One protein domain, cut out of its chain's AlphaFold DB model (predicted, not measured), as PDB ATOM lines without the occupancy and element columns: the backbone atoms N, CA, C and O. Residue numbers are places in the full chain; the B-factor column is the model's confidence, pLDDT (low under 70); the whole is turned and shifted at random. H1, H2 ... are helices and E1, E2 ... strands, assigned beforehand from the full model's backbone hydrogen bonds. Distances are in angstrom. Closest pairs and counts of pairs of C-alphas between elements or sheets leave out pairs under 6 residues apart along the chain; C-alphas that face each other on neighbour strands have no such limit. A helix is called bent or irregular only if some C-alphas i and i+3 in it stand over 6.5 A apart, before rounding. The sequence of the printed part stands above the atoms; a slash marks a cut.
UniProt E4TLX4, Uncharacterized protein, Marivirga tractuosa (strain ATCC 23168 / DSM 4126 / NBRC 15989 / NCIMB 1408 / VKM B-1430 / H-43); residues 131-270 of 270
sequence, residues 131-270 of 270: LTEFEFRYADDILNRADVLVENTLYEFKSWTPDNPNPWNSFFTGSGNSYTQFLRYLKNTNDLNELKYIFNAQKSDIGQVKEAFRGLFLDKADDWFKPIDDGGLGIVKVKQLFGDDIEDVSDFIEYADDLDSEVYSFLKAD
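AT A GLANCE: This is residues 131 to 270 of the 270 residues of an uncharacterized protein of Marivirga tractuosa (strain ATCC 23168 / DSM 4126 / NBRC 15989 / NCIMB 1408 / VKM B-1430 / H-43) (UniProt E4TLX4). A strongly twisted wall of five strands has helices H2 and H3 over one face and no named helix on the other; H3 runs away from edge strand E5, with H5 packed on it away from the sheet and H4 following after its far end, while little H1 sits between the first residues of H2 and residues 212 to 216 of H3. The printed part has 140 residues, with five named helices and five named strands in the order E1 E2 E3 H1 H2 E4 H3 H4 H5 E5. The sheet runs E1 E2 E3 E4 E5 and is mixed, and the class is mixed, helices and strands. The whole is compact, with a radius of gyration of the C-alphas of 14.4 A and spans of 36 by 33 by 24 A.

IN THESE COORDINATES: Find C-alpha 131 at (123.553, 135.939, 135.447); from there E1, residues 131 to 137, runs 14.5 A. E2 is residues 145 to 150, 13.4 A; E3 is 153 to 158, 16.2 A; E4 is 195 to 199, 13.0 A; E5 is 267 to 269, 7.1 A, ending at C-alpha 269 (140.464, 129.214, 125.390). Among the helices, H1 is residues 169 to 172, 5.5 A, and H2 is 176 to 188, 18.7 A. H3, residues 206 to 225, begins at C-alpha 206 (145.503, 128.482, 125.629) and spans 26.0 A; it is irregular, with C-alphas 219 and 222 7.9 A apart and a kink of 57 degrees near residue 219. H4 is residues 235 to 242, 10.2 A, and H5 is 249 to 257, 12.1 A.

HOW THE PARTS SIT: Start with E1 E2 E3, a meander, each strand the antiparallel neighbour of the one before: look for N 132 and O 149 at 2.8 A, and N 155 and O 148 at 2.8 A. E3 and E4 are parallel, with N 156 and O 196 at 2.8 A; E4 and E5 are parallel, with N 268 and O 197 at 2.9 A. Strand-helix-strand units, parallel neighbours with helices between, are E3, H1 H2, E4, a right-handed crossover, and E4, H3 H4 H5, E5. H2 and H3 are on the same face, giving two layers, a sheet with helices on one face; their heights over the sheet are 9.7 A and 12.4 A. H3 is the hub: its residues 212 to 216 touch H1, closest C-alphas Phe 172 and Leu 216, 5.2 A. H3 touches H5, closest C-alphas Arg 214 and Ala 256, 5.8 A, at a shallow tilt of 5 degrees, opposite ways. With residues 224 to 225 it only just touches H4, 3 pairs of C-alphas within 8 A, the closest Phe 225 and Ile 235 at 5.5 A; they form a helical hairpin. H1 and H2 touch only at the corner, closest C-alphas Phe 171 and Tyr 179, 4.8 A; H2 and H3 are apart. In H2, H4 and H5 every O i to N i+4 pair is within hydrogen-bond range, in H3 14 of 16, and H1 is too short for such a pair.

THE WHOLE: The C-alphas farthest apart are those of Gln 202 and Asp 229, 39.7 A. The printed part has no cut, ends at the chain's last residue, Asp 270, and has no long link. Mean pLDDT of the printed part is 90.6; look for values under 70 at residues 139 to 144 and 165 to 169.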
ATOM      1  N   LEU A 131     123.100 134.761 136.195       97.88
ATOM      2  CA  LEU A 131     123.553 135.939 135.447       97.88
ATOM      3  C   LEU A 131     122.985 137.221 136.068       97.88
ATOM      4  O   LEU A 131     121.768 137.349 136.233       97.88
ATOM      5  N   THR A 132     123.860 138.159 136.411       96.81
ATOM      6  CA  THR A 132     123.496 139.437 137.025       96.81
ATOM      7  C   THR A 132     123.131 140.437 135.939       96.81
ATOM      8  O   THR A 132     121.992 140.903 135.901       96.81
ATOM      9  N   GLU A 133     124.064 140.714 135.026       96.00
ATOM     10  CA  GLU A 133     123.897 141.676 133.934       96.00
ATOM     11  C   GLU A 133     124.941 141.482 132.823       96.00
ATOM     12  O   GLU A 133     125.958 140.814 133.010       96.00
ATOM     13  N   PHE A 134     124.672 142.092 131.670       96.69
ATOM     14  CA  PHE A 134     125.603 142.231 130.551       96.69
ATOM     15  C   PHE A 134     126.238 143.622 130.559       96.69
ATOM     16  O   PHE A 134     125.612 144.581 131.010       96.69
ATOM     17  N   GLU A 135     127.442 143.756 129.997       92.12
ATOM     18  CA  GLU A 135     128.175 145.031 129.919       92.12
ATOM     19  C   GLU A 135     128.261 145.742 131.283       92.12
ATOM     20  O   GLU A 135     128.089 146.967 131.383       92.12
ATOM     21  N   PHE A 136     128.508 144.952 132.337       89.62
ATOM     22  CA  PHE A 136     128.611 145.413 133.719       89.62
ATOM     23  C   PHE A 136     129.642 146.523 133.824       89.62
ATOM     24  O   PHE A 136     130.753 146.358 133.330       89.62
ATOM     25  N   ARG A 137     129.327 147.616 134.523       84.44
ATOM     26  CA  ARG A 137     130.250 148.744 134.676       84.44
ATOM     27  C   ARG A 137     130.703 148.926 136.112       84.44
ATOM     28  O   ARG A 137     129.883 149.086 137.014       84.44
ATOM     29  N   TYR A 138     132.016 149.040 136.309       70.00
ATOM     30  CA  TYR A 138     132.537 149.608 137.551       70.00
ATOM     31  C   TYR A 138     132.292 151.118 137.561       70.00
ATOM     32  O   TYR A 138     133.026 151.875 136.916       70.00
ATOM     33  N   ALA A 139     131.275 151.543 138.317       68.44
ATOM     34  CA  ALA A 139     130.784 152.923 138.349       68.44
ATOM     35  C   ALA A 139     130.352 153.438 136.953       68.44
ATOM     36  O   ALA A 139     130.248 152.679 135.991       68.44
ATOM     37  N   ASP A 140     130.100 154.742 136.819       59.25
ATOM     38  CA  ASP A 140     129.679 155.371 135.554       59.25
ATOM     39  C   ASP A 140     130.836 155.578 134.540       59.25
ATOM     40  O   ASP A 140     130.779 156.476 133.698       59.25
ATOM     41  N   ASP A 141     131.906 154.772 134.588       65.31
ATOM     42  CA  ASP A 141     133.033 154.869 133.646       65.31
ATOM     43  C   ASP A 141     132.841 153.925 132.446       65.31
ATOM     44  O   ASP A 141     132.842 152.698 132.559       65.31
ATOM     45  N   ILE A 142     132.710 154.519 131.255       58.06
ATOM     46  CA  ILE A 142     132.524 153.821 129.979       58.06
ATOM     47  C   ILE A 142     133.660 152.849 129.637       58.06
ATOM     48  O   ILE A 142     133.421 151.926 128.862       58.06
ATOM     49  N   LEU A 143     134.858 153.033 130.201       62.16
ATOM     50  CA  LEU A 143     136.029 152.196 129.934       62.16
ATOM     51  C   LEU A 143     136.167 150.997 130.889       62.16
ATOM     52  O   LEU A 143     137.153 150.272 130.793       62.16
ATOM     53  N   ASN A 144     135.204 150.775 131.793       67.75
ATOM     54  CA  ASN A 144     135.271 149.727 132.818       67.75
ATOM     55  C   ASN A 144     134.162 148.702 132.701       67.75
ATOM     56  O   ASN A 144     133.406 148.506 133.652       67.75
ATOM     57  N   ARG A 145     134.047 148.077 131.533       82.88
ATOM     58  CA  ARG A 145     132.938 147.164 131.264       82.88
ATOM     59  C   ARG A 145     133.379 145.720 131.273       82.88
ATOM     60  O   ARG A 145     134.307 145.442 130.544       82.88
ATOM     61  N   ALA A 146     132.789 144.835 132.057       89.69
ATOM     62  CA  ALA A 146     132.929 143.401 131.806       89.69
ATOM     63  C   ALA A 146     131.779 142.944 130.911       89.69
ATOM     64  O   ALA A 146     130.648 143.402 131.098       89.69
ATOM     65  N   ASP A 147     132.055 142.063 129.954       94.50
ATOM     66  CA  ASP A 147     131.039 141.601 129.001       94.50
ATOM     67  C   ASP A 147     129.834 140.957 129.718       94.50
ATOM     68  O   ASP A 147     128.681 141.257 129.392       94.50
ATOM     69  N   VAL A 148     130.082 140.124 130.740       97.25
ATOM     70  CA  VAL A 148     129.036 139.508 131.577       97.25
ATOM     71  C   VAL A 148     129.456 139.485 133.047       97.25
ATOM     72  O   VAL A 148     130.578 139.111 133.379       97.25
ATOM     73  N   LEU A 149     128.526 139.821 133.942       96.50
ATOM     74  CA  LEU A 149     128.652 139.598 135.381       96.50
ATOM     75  C   LEU A 149     127.697 138.481 135.814       96.50
ATOM     76  O   LEU A 149     126.496 138.538 135.542       96.50
ATOM     77  N   VAL A 150     128.213 137.492 136.541       97.25
ATOM     78  CA  VAL A 150     127.427 136.441 137.202       97.25
ATOM     79  C   VAL A 150     127.748 136.473 138.687       97.25
ATOM     80  O   VAL A 150     128.852 136.114 139.082       97.25
ATOM     81  N   GLU A 151     126.794 136.899 139.510       94.25
ATOM     82  CA  GLU A 151     127.029 137.203 140.927       94.25
ATOM     83  C   GLU A 151     128.225 138.154 141.098       94.25
ATOM     84  O   GLU A 151     128.089 139.333 140.776       94.25
ATOM     85  N   ASN A 152     129.379 137.646 141.546       92.56
ATOM     86  CA  ASN A 152     130.631 138.397 141.671       92.56
ATOM     87  C   ASN A 152     131.652 138.077 140.566       92.56
ATOM     88  O   ASN A 152     132.691 138.724 140.495       92.56
ATOM     89  N   THR A 153     131.388 137.077 139.720       95.94
ATOM     90  CA  THR A 153     132.322 136.627 138.683       95.94
ATOM     91  C   THR A 153     132.176 137.454 137.410       95.94
ATOM     92  O   THR A 153     131.111 137.474 136.787       95.94
ATOM     93  N   LEU A 154     133.267 138.091 136.997       96.06
ATOM     94  CA  LEU A 154     133.406 138.785 135.727       96.06
ATOM     95  C   LEU A 154     133.817 137.812 134.629       96.06
ATOM     96  O   LEU A 154     134.826 137.118 134.750       96.06
ATOM     97  N   TYR A 155     133.089 137.838 133.523       97.31
ATOM     98  CA  TYR A 155     133.464 137.160 132.295       97.31
ATOM     99  C   TYR A 155     133.792 138.198 131.238       97.31
ATOM    100  O   TYR A 155     133.009 139.112 130.976       97.31
ATOM    101  N   GLU A 156     134.942 138.007 130.615       95.06
ATOM    102  CA  GLU A 156     135.461 138.860 129.570       95.06
ATOM    103  C   GLU A 156     135.822 137.991 128.356       95.06
ATOM    104  O   GLU A 156     136.680 137.111 128.420       95.06
ATOM    105  N   PHE A 157     135.177 138.238 127.221       94.69
ATOM    106  CA  PHE A 157     135.272 137.422 126.017       94.69
ATOM    107  C   PHE A 157     136.216 138.057 124.999       94.69
ATOM    108  O   PHE A 157     136.185 139.263 124.727       94.69
ATOM    109  N   LYS A 158     137.113 137.246 124.425       89.94
ATOM    110  CA  LYS A 158     138.205 137.744 123.582       89.94
ATOM    111  C   LYS A 158     138.358 136.973 122.287       89.94
ATOM    112  O   LYS A 158     138.777 135.826 122.248       89.94
ATOM    113  N   SER A 159     138.156 137.696 121.195       84.81
ATOM    114  CA  SER A 159     138.458 137.269 119.830       84.81
ATOM    115  C   SER A 159     139.861 137.737 119.396       84.81
ATOM    116  O   SER A 159     140.013 138.352 118.341       84.81
ATOM    117  N   TRP A 160     140.878 137.517 120.238       87.31
ATOM    118  CA  TRP A 160     142.281 137.856 119.942       87.31
ATOM    119  C   TRP A 160     142.916 136.820 119.005       87.31
ATOM    120  O   TRP A 160     142.493 135.672 118.981       87.31
ATOM    121  N   THR A 161     143.912 137.238 118.227       84.94
ATOM    122  CA  THR A 161     144.723 136.376 117.359       84.94
ATOM    123  C   THR A 161     146.179 136.799 117.528       84.94
ATOM    124  O   THR A 161     146.439 138.009 117.459       84.94
ATOM    125  N   PRO A 162     147.127 135.867 117.718       81.31
ATOM    126  CA  PRO A 162     148.534 136.213 117.839       81.31
ATOM    127  C   PRO A 162     149.019 136.935 116.578       81.31
ATOM    128  O   PRO A 162     148.506 136.709 115.481       81.31
ATOM    129  N   ASP A 163     149.976 137.846 116.743       74.94
ATOM    130  CA  ASP A 163     150.624 138.590 115.652       74.94
ATOM    131  C   ASP A 163     149.705 139.479 114.787       74.94
ATOM    132  O   ASP A 163     150.164 140.115 113.834       74.94
ATOM    133  N   ASN A 164     148.418 139.616 115.133       76.00
ATOM    134  CA  ASN A 164     147.505 140.535 114.457       76.00
ATOM    135  C   ASN A 164     147.598 141.941 115.084       76.00
ATOM    136  O   ASN A 164     147.280 142.090 116.263       76.00
ATOM    137  N   PRO A 165     147.998 142.991 114.336       62.41
ATOM    138  CA  PRO A 165     148.329 144.310 114.885       62.41
ATOM    139  C   PRO A 165     147.203 145.031 115.644       62.41
ATOM    140  O   PRO A 165     147.486 146.015 116.320       62.41
ATOM    141  N   ASN A 166     145.949 144.584 115.563       67.00
ATOM    142  CA  ASN A 166     144.823 145.160 116.299       67.00
ATOM    143  C   ASN A 166     143.811 144.075 116.709       67.00
ATOM    144  O   ASN A 166     143.672 143.088 115.989       67.00
ATOM    145  N   PRO A 167     143.015 144.275 117.781       62.81
ATOM    146  CA  PRO A 167     142.995 145.432 118.688       62.81
ATOM    147  C   PRO A 167     143.696 145.214 120.047       62.81
ATOM    148  O   PRO A 167     143.620 146.091 120.900       62.81
ATOM    149  N   TRP A 168     144.376 144.082 120.263       69.31
ATOM    150  CA  TRP A 168     144.883 143.694 121.593       69.31
ATOM    151  C   TRP A 168     146.403 143.720 121.757       69.31
ATOM    152  O   TRP A 168     146.878 143.562 122.869       69.31
ATOM    153  N   ASN A 169     147.215 143.958 120.728       68.31
ATOM    154  CA  ASN A 169     148.669 143.861 120.937       68.31
ATOM    155  C   ASN A 169     149.214 144.924 121.907       68.31
ATOM    156  O   ASN A 169     150.149 144.641 122.649       68.31
ATOM    157  N   SER A 170     148.594 146.107 121.989       83.88
ATOM    158  CA  SER A 170     148.952 147.102 123.010       83.88
ATOM    159  C   SER A 170     148.670 146.611 124.434       83.88
ATOM    160  O   SER A 170     149.455 146.912 125.333       83.88
ATOM    161  N   PHE A 171     147.637 145.782 124.629       88.06
ATOM    162  CA  PHE A 171     147.325 145.162 125.917       88.06
ATOM    163  C   PHE A 171     148.527 144.397 126.471       88.06
ATOM    164  O   PHE A 171     148.955 144.653 127.592       88.06
ATOM    165  N   PHE A 172     149.115 143.523 125.652       90.44
ATOM    166  CA  PHE A 172     150.242 142.679 126.052       90.44
ATOM    167  C   PHE A 172     151.569 143.441 126.186       90.44
ATOM    168  O   PHE A 172     152.511 142.924 126.768       90.44
ATOM    169  N   THR A 173     151.634 144.700 125.734       87.38
ATOM    170  CA  THR A 173     152.740 145.629 126.060       87.38
ATOM    171  C   THR A 173     152.503 146.421 127.354       87.38
ATOM    172  O   THR A 173     153.262 147.333 127.690       87.38
ATOM    173  N   GLY A 174     151.405 146.130 128.058       89.25
ATOM    174  CA  GLY A 174     150.957 146.837 129.251       89.25
ATOM    175  C   GLY A 174     150.510 148.269 128.970       89.25
ATOM    176  O   GLY A 174     150.843 149.188 129.718       89.25
ATOM    177  N   SER A 175     149.789 148.486 127.866       88.44
ATOM    178  CA  SER A 175     149.283 149.805 127.484       88.44
ATOM    179  C   SER A 175     147.877 149.757 126.869       88.44
ATOM    180  O   SER A 175     147.338 148.704 126.531       88.44
ATOM    181  N   GLY A 176     147.254 150.928 126.733       87.38
ATOM    182  CA  GLY A 176     145.927 151.076 126.131       87.38
ATOM    183  C   GLY A 176     144.754 150.845 127.090       87.38
ATOM    184  O   GLY A 176     144.913 150.535 128.274       87.38
ATOM    185  N   ASN A 177     143.542 151.031 126.557       85.56
ATOM    186  CA  ASN A 177     142.308 150.993 127.348       85.56
ATOM    187  C   ASN A 177     142.043 149.600 127.921       85.56
ATOM    188  O   ASN A 177     141.717 149.488 129.095       85.56
ATOM    189  N   SER A 178     142.264 148.549 127.130       86.94
ATOM    190  CA  SER A 178     142.084 147.167 127.578       86.94
ATOM    191  C   SER A 178     143.019 146.795 128.734       86.94
ATOM    192  O   SER A 178     142.605 146.094 129.650       86.94
ATOM    193  N   TYR A 179     144.271 147.278 128.737       89.75
ATOM    194  CA  TYR A 179     145.193 147.016 129.850       89.75
ATOM    195  C   TYR A 179     144.776 147.790 131.101       89.75
ATOM    196  O   TYR A 179     144.743 147.247 132.202       89.75
ATOM    197  N   THR A 180     144.377 149.053 130.919       88.00
ATOM    198  CA  THR A 180     143.830 149.882 132.004       88.00
ATOM    199  C   THR A 180     142.612 149.220 132.650       88.00
ATOM    200  O   THR A 180     142.491 149.193 133.873       88.00
ATOM    201  N   GLN A 181     141.726 148.662 131.830       88.12
ATOM    202  CA  GLN A 181     140.554 147.914 132.262       88.12
ATOM    203  C   GLN A 181     140.939 146.639 133.028       88.12
ATOM    204  O   GLN A 181     140.434 146.427 134.126       88.12
ATOM    205  N   PHE A 182     141.895 145.853 132.529       91.81
ATOM    206  CA  PHE A 182     142.395 144.664 133.229       91.81
ATOM    207  C   PHE A 182     142.978 144.986 134.607       91.81
ATOM    208  O   PHE A 182     142.597 144.358 135.592       91.81
ATOM    209  N   LEU A 183     143.812 146.024 134.726       90.56
ATOM    210  CA  LEU A 183     144.311 146.465 136.034       90.56
ATOM    211  C   LEU A 183     143.171 146.854 136.982       90.56
ATOM    212  O   LEU A 183     143.265 146.633 138.188       90.56
ATOM    213  N   ARG A 184     142.088 147.438 136.463       88.38
ATOM    214  CA  ARG A 184     140.908 147.770 137.268       88.38
ATOM    215  C   ARG A 184     140.149 146.517 137.696       88.38
ATOM    216  O   ARG A 184     139.715 146.482 138.843       88.38
ATOM    217  N   TYR A 185     140.036 145.492 136.852       91.75
ATOM    218  CA  TYR A 185     139.484 144.203 137.276       91.75
ATOM    219  C   TYR A 185     140.297 143.612 138.417       91.75
ATOM    220  O   TYR A 185     139.726 143.339 139.467       91.75
ATOM    221  N   LEU A 186     141.623 143.526 138.271       92.56
ATOM    222  CA  LEU A 186     142.493 143.020 139.333       92.56
ATOM    223  C   LEU A 186     142.316 143.825 140.628       92.56
ATOM    224  O   LEU A 186     142.153 143.251 141.696       92.56
ATOM    225  N   LYS A 187     142.247 145.161 140.555       89.75
ATOM    226  CA  LYS A 187     142.037 146.016 141.739       89.75
ATOM    227  C   LYS A 187     140.703 145.755 142.452       89.75
ATOM    228  O   LYS A 187     140.674 145.794 143.681       89.75
ATOM    229  N   ASN A 188     139.629 145.495 141.708       88.69
ATOM    230  CA  ASN A 188     138.275 145.354 142.259       88.69
ATOM    231  C   ASN A 188     137.847 143.902 142.531       88.69
ATOM    232  O   ASN A 188     136.820 143.691 143.167       88.69
ATOM    233  N   THR A 189     138.621 142.924 142.071       90.38
ATOM    234  CA  THR A 189     138.365 141.491 142.268       90.38
ATOM    235  C   THR A 189     138.979 141.024 143.581       90.38
ATOM    236  O   THR A 189     140.098 141.429 143.895       90.38
ATOM    237  N   ASN A 190     138.280 140.210 144.376       90.81
ATOM    238  CA  ASN A 190     138.815 139.741 145.658       90.81
ATOM    239  C   ASN A 190     139.501 138.382 145.569       90.81
ATOM    240  O   ASN A 190     140.383 138.110 146.380       90.81
ATOM    241  N   ASP A 191     139.099 137.570 144.603       93.00
ATOM    242  CA  ASP A 191     139.649 136.252 144.321       93.00
ATOM    243  C   ASP A 191     139.823 136.141 142.807       93.00
ATOM    244  O   ASP A 191     138.897 136.440 142.057       93.00
ATOM    245  N   LEU A 192     141.000 135.730 142.336       93.31
ATOM    246  CA  LEU A 192     141.284 135.629 140.905       93.31
ATOM    247  C   LEU A 192     140.309 134.686 140.171       93.31
ATOM    248  O   LEU A 192     140.055 134.890 138.987       93.31
ATOM    249  N   ASN A 193     139.684 133.736 140.877       92.94
ATOM    250  CA  ASN A 193     138.626 132.870 140.346       92.94
ATOM    251  C   ASN A 193     137.321 133.617 140.003       92.94
ATOM    252  O   ASN A 193     136.492 133.099 139.250       92.94
ATOM    253  N   GLU A 194     137.122 134.824 140.537       95.25
ATOM    254  CA  GLU A 194     136.024 135.728 140.170       95.25
ATOM    255  C   GLU A 194     136.327 136.508 138.875       95.25
ATOM    256  O   GLU A 194     135.502 137.301 138.428       95.25
ATOM    257  N   LEU A 195     137.481 136.294 138.238       96.12
ATOM    258  CA  LEU A 195     137.799 136.832 136.921       96.12
ATOM    259  C   LEU A 195     137.943 135.687 135.919       96.12
ATOM    260  O   LEU A 195     138.624 134.700 136.177       96.12
ATOM    261  N   LYS A 196     137.322 135.820 134.748       96.94
ATOM    262  CA  LYS A 196     137.419 134.839 133.665       96.94
ATOM    263  C   LYS A 196     137.619 135.527 132.326       96.94
ATOM    264  O   LYS A 196     136.706 136.153 131.799       96.94
ATOM    265  N   TYR A 197     138.801 135.364 131.748       96.69
ATOM    266  CA  TYR A 197     139.087 135.753 130.373       96.69
ATOM    267  C   TYR A 197     138.927 134.545 129.451       96.69
ATOM    268  O   TYR A 197     139.708 133.595 129.504       96.69
ATOM    269  N   ILE A 198     137.918 134.602 128.588       97.25
ATOM    270  CA  ILE A 198     137.533 133.519 127.688       97.25
ATOM    271  C   ILE A 198     137.931 133.878 126.256       97.25
ATOM    272  O   ILE A 198     137.248 134.630 125.552       97.25
ATOM    273  N   PHE A 199     139.044 133.320 125.803       95.25
ATOM    274  CA  PHE A 199     139.550 133.483 124.448       95.25
ATOM    275  C   PHE A 199     138.861 132.532 123.474       95.25
ATOM    276  O   PHE A 199     138.525 131.410 123.831       95.25
ATOM    277  N   ASN A 200     138.666 132.977 122.235       92.50
ATOM    278  CA  ASN A 200     138.126 132.141 121.170       92.50
ATOM    279  C   ASN A 200     139.186 131.137 120.689       92.50
ATOM    280  O   ASN A 200     140.176 131.530 120.059       92.50
ATOM    281  N   ALA A 201     138.948 129.847 120.939       91.50
ATOM    282  CA  ALA A 201     139.886 128.771 120.610       91.50
ATOM    283  C   ALA A 201     140.142 128.599 119.103       91.50
ATOM    284  O   ALA A 201     141.157 128.027 118.710       91.50
ATOM    285  N   GLN A 202     139.261 129.107 118.236       88.81
ATOM    286  CA  GLN A 202     139.493 129.096 116.787       88.81
ATOM    287  C   GLN A 202     140.558 130.114 116.353       88.81
ATOM    288  O   GLN A 202     140.999 130.084 115.204       88.81
ATOM    289  N   LYS A 203     140.951 131.040 117.240       88.25
ATOM    290  CA  LYS A 203     141.873 132.145 116.937       88.25
ATOM    291  C   LYS A 203     143.171 132.099 117.725       88.25
ATOM    292  O   LYS A 203     144.204 132.469 117.170       88.25
ATOM    293  N   SER A 204     143.102 131.656 118.975       91.12
ATOM    294  CA  SER A 204     144.265 131.450 119.833       91.12
ATOM    295  C   SER A 204     144.047 130.227 120.708       91.12
ATOM    296  O   SER A 204     142.995 130.101 121.334       91.12
ATOM    297  N   ASP A 205     145.050 129.360 120.808       94.56
ATOM    298  CA  ASP A 205     145.044 128.304 121.819       94.56
ATOM    299  C   ASP A 205     145.479 128.836 123.197       94.56
ATOM    300  O   ASP A 205     146.052 129.922 123.328       94.56
ATOM    301  N   ILE A 206     145.197 128.068 124.254       95.81
ATOM    302  CA  ILE A 206     145.503 128.482 125.629       95.81
ATOM    303  C   ILE A 206     147.006 128.666 125.875       95.81
ATOM    304  O   ILE A 206     147.379 129.533 126.660       95.81
ATOM    305  N   GLY A 207     147.874 127.908 125.201       96.56
ATOM    306  CA  GLY A 207     149.323 128.058 125.318       96.56
ATOM    307  C   GLY A 207     149.791 129.396 124.751       96.56
ATOM    308  O   GLY A 207     150.543 130.110 125.405       96.56
ATOM    309  N   GLN A 208     149.273 129.790 123.585       94.81
ATOM    310  CA  GLN A 208     149.546 131.102 122.984       94.81
ATOM    311  C   GLN A 208     149.056 132.257 123.859       94.81
ATOM    312  O   GLN A 208     149.741 133.271 123.996       94.81
ATOM    313  N   VAL A 209     147.868 132.115 124.452       95.25
ATOM    314  CA  VAL A 209     147.319 133.112 125.379       95.25
ATOM    315  C   VAL A 209     148.204 133.225 126.619       95.25
ATOM    316  O   VAL A 209     148.610 134.330 126.972       95.25
ATOM    317  N   LYS A 210     148.540 132.099 127.256       97.25
ATOM    318  CA  LYS A 210     149.402 132.073 128.442       97.25
ATOM    319  C   LYS A 210     150.787 132.647 128.151       97.25
ATOM    320  O   LYS A 210     151.259 133.450 128.941       97.25
ATOM    321  N   GLU A 211     151.392 132.348 127.003       96.25
ATOM    322  CA  GLU A 211     152.687 132.926 126.613       96.25
ATOM    323  C   GLU A 211     152.615 134.457 126.457       96.25
ATOM    324  O   GLU A 211     153.513 135.179 126.890       96.25
ATOM    325  N   ALA A 212     151.521 134.983 125.896       94.44
ATOM    326  CA  ALA A 212     151.325 136.428 125.785       94.44
ATOM    327  C   ALA A 212     151.138 137.096 127.162       94.44
ATOM    328  O   ALA A 212     151.710 138.160 127.417       94.44
ATOM    329  N   PHE A 213     150.379 136.467 128.066       96.44
ATOM    330  CA  PHE A 213     150.256 136.928 129.452       96.44
ATOM    331  C   PHE A 213     151.572 136.801 130.223       96.44
ATOM    332  O   PHE A 213     151.905 137.727 130.950       96.44
ATOM    333  N   ARG A 214     152.361 135.742 130.008       97.50
ATOM    334  CA  ARG A 214     153.710 135.599 130.566       97.50
ATOM    335  C   ARG A 214     154.583 136.780 130.173       97.50
ATOM    336  O   ARG A 214     155.158 137.424 131.041       97.50
ATOM    337  N   GLY A 215     154.614 137.132 128.887       95.88
ATOM    338  CA  GLY A 215     155.338 138.317 128.417       95.88
ATOM    339  C   GLY A 215     154.904 139.602 129.134       95.88
ATOM    340  O   GLY A 215     155.752 140.363 129.593       95.88
ATOM    341  N   LEU A 216     153.592 139.810 129.289       96.00
ATOM    342  CA  LEU A 216     153.042 140.950 130.028       96.00
ATOM    343  C   LEU A 216     153.447 140.935 131.512       96.00
ATOM    344  O   LEU A 216     153.847 141.968 132.044       96.00
ATOM    345  N   PHE A 217     153.323 139.787 132.178       96.62
ATOM    346  CA  PHE A 217     153.599 139.622 133.604       96.62
ATOM    347  C   PHE A 217     155.072 139.870 133.901       96.62
ATOM    348  O   PHE A 217     155.379 140.621 134.819       96.62
ATOM    349  N   LEU A 218     155.972 139.322 133.083       96.62
ATOM    350  CA  LEU A 218     157.411 139.520 133.228       96.62
ATOM    351  C   LEU A 218     157.826 140.974 132.950       96.62
ATOM    352  O   LEU A 218     158.618 141.531 133.705       96.62
ATOM    353  N   ASP A 219     157.279 141.615 131.909       95.88
ATOM    354  CA  ASP A 219     157.611 143.011 131.567       95.88
ATOM    355  C   ASP A 219     157.069 144.022 132.590       95.88
ATOM    356  O   ASP A 219     157.664 145.079 132.805       95.88
ATOM    357  N   LYS A 220     155.930 143.714 133.225       95.44
ATOM    358  CA  LYS A 220     155.238 144.614 134.161       95.44
ATOM    359  C   LYS A 220     155.346 144.210 135.628       95.44
ATOM    360  O   LYS A 220     154.745 144.891 136.459       95.44
ATOM    361  N   ALA A 221     156.125 143.182 135.967       95.19
ATOM    362  CA  ALA A 221     156.233 142.667 137.331       95.19
ATOM    363  C   ALA A 221     156.563 143.781 138.342       95.19
ATOM    364  O   ALA A 221     155.811 144.002 139.289       95.19
ATOM    365  N   ASP A 222     157.607 144.575 138.083       96.06
ATOM    366  CA  ASP A 222     157.980 145.700 138.952       96.06
ATOM    367  C   ASP A 222     156.854 146.738 139.097       96.06
ATOM    368  O   ASP A 222     156.624 147.277 140.182       96.06
ATOM    369  N   ASP A 223     156.123 147.026 138.014       94.69
ATOM    370  CA  ASP A 223     155.022 147.993 138.022       94.69
ATOM    371  C   ASP A 223     153.851 147.520 138.891       94.69
ATOM    372  O   ASP A 223     153.178 148.331 139.528       94.69
ATOM    373  N   TRP A 224     153.604 146.214 138.940       92.81
ATOM    374  CA  TRP A 224     152.490 145.634 139.687       92.81
ATOM    375  C   TRP A 224     152.712 145.700 141.194       92.81
ATOM    376  O   TRP A 224     151.768 145.944 141.949       92.81
ATOM    377  N   PHE A 225     153.961 145.569 141.633       95.31
ATOM    378  CA  PHE A 225     154.332 145.629 143.046       95.31
ATOM    379  C   PHE A 225     154.440 147.055 143.596       95.31
ATOM    380  O   PHE A 225     154.521 147.234 144.815       95.31
ATOM    381  N   LYS A 226     154.382 148.083 142.738       95.44
ATOM    382  CA  LYS A 226     154.317 149.481 143.186       95.44
ATOM    383  C   LYS A 226     153.099 149.731 144.085       95.44
ATOM    384  O   LYS A 226     152.063 149.081 143.916       95.44
ATOM    385  N   PRO A 227     153.177 150.707 145.008       92.19
ATOM    386  CA  PRO A 227     152.014 151.168 145.756       92.19
ATOM    387  C   PRO A 227     150.846 151.558 144.840       92.19
ATOM    388  O   PRO A 227     151.043 152.011 143.712       92.19
ATOM    389  N   ILE A 228     149.621 151.444 145.359       87.31
ATOM    390  CA  ILE A 228     148.397 151.813 144.627       87.31
ATOM    391  C   ILE A 228     148.441 153.281 144.170       87.31
ATOM    392  O   ILE A 228     148.039 153.577 143.044       87.31
ATOM    393  N   ASP A 229     148.978 154.171 145.010       88.12
ATOM    394  CA  ASP A 229     149.123 155.606 144.719       88.12
ATOM    395  C   ASP A 229     150.075 155.882 143.540       88.12
ATOM    396  O   ASP A 229     149.906 156.872 142.830       88.12
ATOM    397  N   ASP A 230     151.009 154.963 143.275       90.44
ATOM    398  CA  ASP A 230     151.944 155.008 142.145       90.44
ATOM    399  C   ASP A 230     151.423 154.222 140.925       90.44
ATOM    400  O   ASP A 230     152.143 153.993 139.951       90.44
ATOM    401  N   GLY A 231     150.156 153.796 140.965       83.75
ATOM    402  CA  GLY A 231     149.469 153.105 139.876       83.75
ATOM    403  C   GLY A 231     149.537 151.578 139.924       83.75
ATOM    404  O   GLY A 231     148.787 150.940 139.177       83.75
ATOM    405  N   GLY A 232     150.338 150.993 140.821       91.31
ATOM    406  CA  GLY A 232     150.474 149.542 140.977       91.31
ATOM    407  C   GLY A 232     149.273 148.868 141.650       91.31
ATOM    408  O   GLY A 232     148.220 149.478 141.875       91.31
ATOM    409  N   LEU A 233     149.424 147.577 141.944       93.69
ATOM    410  CA  LEU A 233     148.495 146.789 142.763       93.69
ATOM    411  C   LEU A 233     148.932 146.792 144.235       93.69
ATOM    412  O   LEU A 233     148.090 146.848 145.131       93.69
ATOM    413  N   GLY A 234     150.246 146.781 144.469       94.94
ATOM    414  CA  GLY A 234     150.864 146.642 145.781       94.94
ATOM    415  C   GLY A 234     150.874 145.190 146.264       94.94
ATOM    416  O   GLY A 234     149.990 144.402 145.931       94.94
ATOM    417  N   ILE A 235     151.865 144.846 147.092       95.19
ATOM    418  CA  ILE A 235     152.115 143.464 147.544       95.19
ATOM    419  C   ILE A 235     150.875 142.778 148.127       95.19
ATOM    420  O   ILE A 235     150.581 141.644 147.777       95.19
ATOM    421  N   VAL A 236     150.090 143.477 148.953       95.19
ATOM    422  CA  VAL A 236     148.880 142.908 149.576       95.19
ATOM    423  C   VAL A 236     147.891 142.422 148.519       95.19
ATOM    424  O   VAL A 236     147.304 141.355 148.667       95.19
ATOM    425  N   LYS A 237     147.716 143.194 147.439       95.44
ATOM    426  CA  LYS A 237     146.784 142.840 146.371       95.44
ATOM    427  C   LYS A 237     147.339 141.745 145.469       95.44
ATOM    428  O   LYS A 237     146.578 140.886 145.043       95.44
ATOM    429  N   VAL A 238     148.645 141.766 145.203       96.00
ATOM    430  CA  VAL A 238     149.320 140.694 144.461       96.00
ATOM    431  C   VAL A 238     149.139 139.362 145.190       96.00
ATOM    432  O   VAL A 238     148.639 138.424 144.585       96.00
ATOM    433  N   LYS A 239     149.427 139.309 146.495       95.69
ATOM    434  CA  LYS A 239     149.245 138.101 147.315       95.69
ATOM    435  C   LYS A 239     147.804 137.610 147.326       95.69
ATOM    436  O   LYS A 239     147.550 136.435 147.090       95.69
ATOM    437  N   GLN A 240     146.858 138.534 147.512       95.69
ATOM    438  CA  GLN A 240     145.429 138.220 147.495       95.69
ATOM    439  C   GLN A 240     144.996 137.508 146.202       95.69
ATOM    440  O   GLN A 240     144.146 136.627 146.254       95.69
ATOM    441  N   LEU A 241     145.530 137.919 145.049       95.44
ATOM    442  CA  LEU A 241     145.104 137.397 143.750       95.44
ATOM    443  C   LEU A 241     145.921 136.188 143.293       95.44
ATOM    444  O   LEU A 241     145.368 135.278 142.689       95.44
ATOM    445  N   PHE A 242     147.227 136.197 143.537       94.50
ATOM    446  CA  PHE A 242     148.171 135.270 142.912       94.50
ATOM    447  C   PHE A 242     148.805 134.279 143.896       94.50
ATOM    448  O   PHE A 242     149.498 133.368 143.458       94.50
ATOM    449  N   GLY A 243     148.549 134.427 145.200       93.75
ATOM    450  CA  GLY A 243     148.976 133.489 146.235       93.75
ATOM    451  C   GLY A 243     149.783 134.143 147.354       93.75
ATOM    452  O   GLY A 243     150.612 135.025 147.128       93.75
ATOM    453  N   ASP A 244     149.569 133.669 148.583       94.00
ATOM    454  CA  ASP A 244     150.261 134.171 149.776       94.00
ATOM    455  C   ASP A 244     151.763 133.834 149.807       94.00
ATOM    456  O   ASP A 244     152.500 134.454 150.573       94.00
ATOM    457  N   ASP A 245     152.219 132.902 148.968       94.75
ATOM    458  CA  ASP A 245     153.631 132.516 148.844       94.75
ATOM    459  C   ASP A 245     154.464 133.521 148.023       94.75
ATOM    460  O   ASP A 245     155.681 133.390 147.946       94.75
ATOM    461  N   ILE A 246     153.827 134.526 147.412       95.62
ATOM    462  CA  ILE A 246     154.498 135.578 146.640       95.62
ATOM    463  C   ILE A 246     154.880 136.721 147.583       95.62
ATOM    464  O   ILE A 246     154.049 137.566 147.916       95.62
ATOM    465  N   GLU A 247     156.132 136.771 148.033       95.25
ATOM    466  CA  GLU A 247     156.604 137.799 148.968       95.25
ATOM    467  C   GLU A 247     157.263 138.984 148.256       95.25
ATOM    468  O   GLU A 247     157.201 140.118 148.745       95.25
ATOM    469  N   ASP A 248     157.852 138.754 147.082       95.94
ATOM    470  CA  ASP A 248     158.431 139.808 146.256       95.94
ATOM    471  C   ASP A 248     158.281 139.577 144.740       95.94
ATOM    472  O   ASP A 248     157.624 138.646 144.268       95.94
ATOM    473  N   VAL A 249     158.842 140.507 143.960       97.06
ATOM    474  CA  VAL A 249     158.785 140.501 142.492       97.06
ATOM    475  C   VAL A 249     159.418 139.230 141.913       97.06
ATOM    476  O   VAL A 249     158.938 138.722 140.902       97.06
ATOM    477  N   SER A 250     160.475 138.711 142.539       97.19
ATOM    478  CA  SER A 250     161.199 137.519 142.085       97.19
ATOM    479  C   SER A 250     160.326 136.276 142.204       97.19
ATOM    480  O   SER A 250     160.278 135.498 141.255       97.19
ATOM    481  N   ASP A 251     159.592 136.137 143.313       96.62
ATOM    482  CA  ASP A 251     158.650 135.029 143.506       96.62
ATOM    483  C   ASP A 251     157.559 135.071 142.428       96.62
ATOM    484  O   ASP A 251     157.298 134.076 141.757       96.62
ATOM    485  N   PHE A 252     156.958 136.246 142.192       97.25
ATOM    486  CA  PHE A 252     155.943 136.392 141.142       97.25
ATOM    487  C   PHE A 252     156.493 136.059 139.755       97.25
ATOM    488  O   PHE A 252     155.810 135.403 138.974       97.25
ATOM    489  N   ILE A 253     157.720 136.488 139.445       97.62
ATOM    490  CA  ILE A 253     158.387 136.151 138.185       97.62
ATOM    491  C   ILE A 253     158.578 134.639 138.055       97.62
ATOM    492  O   ILE A 253     158.313 134.115 136.979       97.62
ATOM    493  N   GLU A 254     158.991 133.935 139.112       97.12
ATOM    494  CA  GLU A 254     159.138 132.473 139.095       97.12
ATOM    495  C   GLU A 254     157.801 131.781 138.792       97.12
ATOM    496  O   GLU A 254     157.726 130.960 137.876       97.12
ATOM    497  N   TYR A 255     156.723 132.182 139.475       96.38
ATOM    498  CA  TYR A 255     155.382 131.655 139.206       96.38
ATOM    499  C   TYR A 255     154.855 132.033 137.819       96.38
ATOM    500  O   TYR A 255     154.142 131.242 137.210       96.38
ATOM    501  N   ALA A 256     155.159 133.228 137.313       97.06
ATOM    502  CA  ALA A 256     154.757 133.650 135.976       97.06
ATOM    503  C   ALA A 256     155.572 132.950 134.877       97.06
ATOM    504  O   ALA A 256     155.066 132.762 133.771       97.06
ATOM    505  N   ASP A 257     156.814 132.548 135.144       97.62
ATOM    506  CA  ASP A 257     157.643 131.851 134.159       97.62
ATOM    507  C   ASP A 257     157.112 130.444 133.841       97.62
ATOM    508  O   ASP A 257     157.252 129.972 132.710       97.62
ATOM    509  N   ASP A 258     156.447 129.809 134.810       97.44
ATOM    510  CA  ASP A 258     155.768 128.526 134.652       97.44
ATOM    511  C   ASP A 258     154.346 128.697 134.086       97.44
ATOM    512  O   ASP A 258     153.416 129.110 134.779       97.44
ATOM    513  N   LEU A 259     154.139 128.329 132.817       97.44
ATOM    514  CA  LEU A 259     152.821 128.412 132.171       97.44
ATOM    515  C   LEU A 259     151.763 127.494 132.809       97.44
ATOM    516  O   LEU A 259     150.571 127.699 132.567       97.44
ATOM    517  N   ASP A 260     152.149 126.500 133.608       96.62
ATOM    518  CA  ASP A 260     151.211 125.629 134.326       96.62
ATOM    519  C   ASP A 260     150.801 126.186 135.701       96.62
ATOM    520  O   ASP A 260     149.908 125.635 136.347       96.62
ATOM    521  N   SER A 261     151.377 127.319 136.108       96.12
ATOM    522  CA  SER A 261     151.084 128.002 137.366       96.12
ATOM    523  C   SER A 261     149.641 128.511 137.477       96.12
ATOM    524  O   SER A 261     148.998 128.919 136.500       96.12
ATOM    525  N   GLU A 262     149.144 128.563 138.716       94.06
ATOM    526  CA  GLU A 262     147.804 129.056 139.054       94.06
ATOM    527  C   GLU A 262     147.624 130.557 138.793       94.06
ATOM    528  O   GLU A 262     146.487 131.023 138.689       94.06
ATOM    529  N   VAL A 263     148.707 131.314 138.568       95.19
ATOM    530  CA  VAL A 263     148.622 132.729 138.158       95.19
ATOM    531  C   VAL A 263     147.901 132.920 136.818       95.19
ATOM    532  O   VAL A 263     147.452 134.022 136.512       95.19
ATOM    533  N   TYR A 264     147.740 131.844 136.038       97.12
ATOM    534  CA  TYR A 264     147.000 131.810 134.776       97.12
ATOM    535  C   TYR A 264     145.601 131.179 134.886       97.12
ATOM    536  O   TYR A 264     144.943 130.990 133.863       97.12
ATOM    537  N   SER A 265     145.130 130.840 136.090       95.31
ATOM    538  CA  SER A 265     143.856 130.131 136.329       95.31
ATOM    539  C   SER A 265     142.615 130.850 135.784       95.31
ATOM    540  O   SER A 265     141.647 130.203 135.389       95.31
ATOM    541  N   PHE A 266     142.661 132.180 135.690       96.69
ATOM    542  CA  PHE A 266     141.586 133.006 135.137       96.69
ATOM    543  C   PHE A 266     141.492 132.972 133.600       96.69
ATOM    544  O   PHE A 266     140.587 133.582 133.025       96.69
ATOM    545  N   LEU A 267     142.425 132.304 132.912       97.31
ATOM    546  CA  LEU A 267     142.495 132.242 131.452       97.31
ATOM    547  C   LEU A 267     141.893 130.940 130.918       97.31
ATOM    548  O   LEU A 267     142.248 129.843 131.349       97.31
ATOM    549  N   LYS A 268     141.050 131.055 129.891       96.31
ATOM    550  CA  LYS A 268     140.505 129.919 129.141       96.31
ATOM    551  C   LYS A 268     140.542 130.202 127.643       96.31
ATOM    552  O   LYS A 268     140.393 131.349 127.235       96.31
ATOM    553  N   ALA A 269     140.703 129.161 126.829       94.56
ATOM    554  CA  ALA A 269     140.464 129.214 125.390       94.56
ATOM    555  C   ALA A 269     139.387 128.185 125.031       94.56
ATOM    556  O   ALA A 269     139.553 127.005 125.348       94.56
ATOM    557  N   ASP A 270     138.291 128.632 124.418       88.81
ATOM    558  CA  ASP A 270     137.104 127.822 124.103       88.81
ATOM    559  C   ASP A 270     136.413 128.267 122.809       88.81
ATOM    560  O   ASP A 270     136.493 129.463 122.460       88.81
TER     561      ASP A 270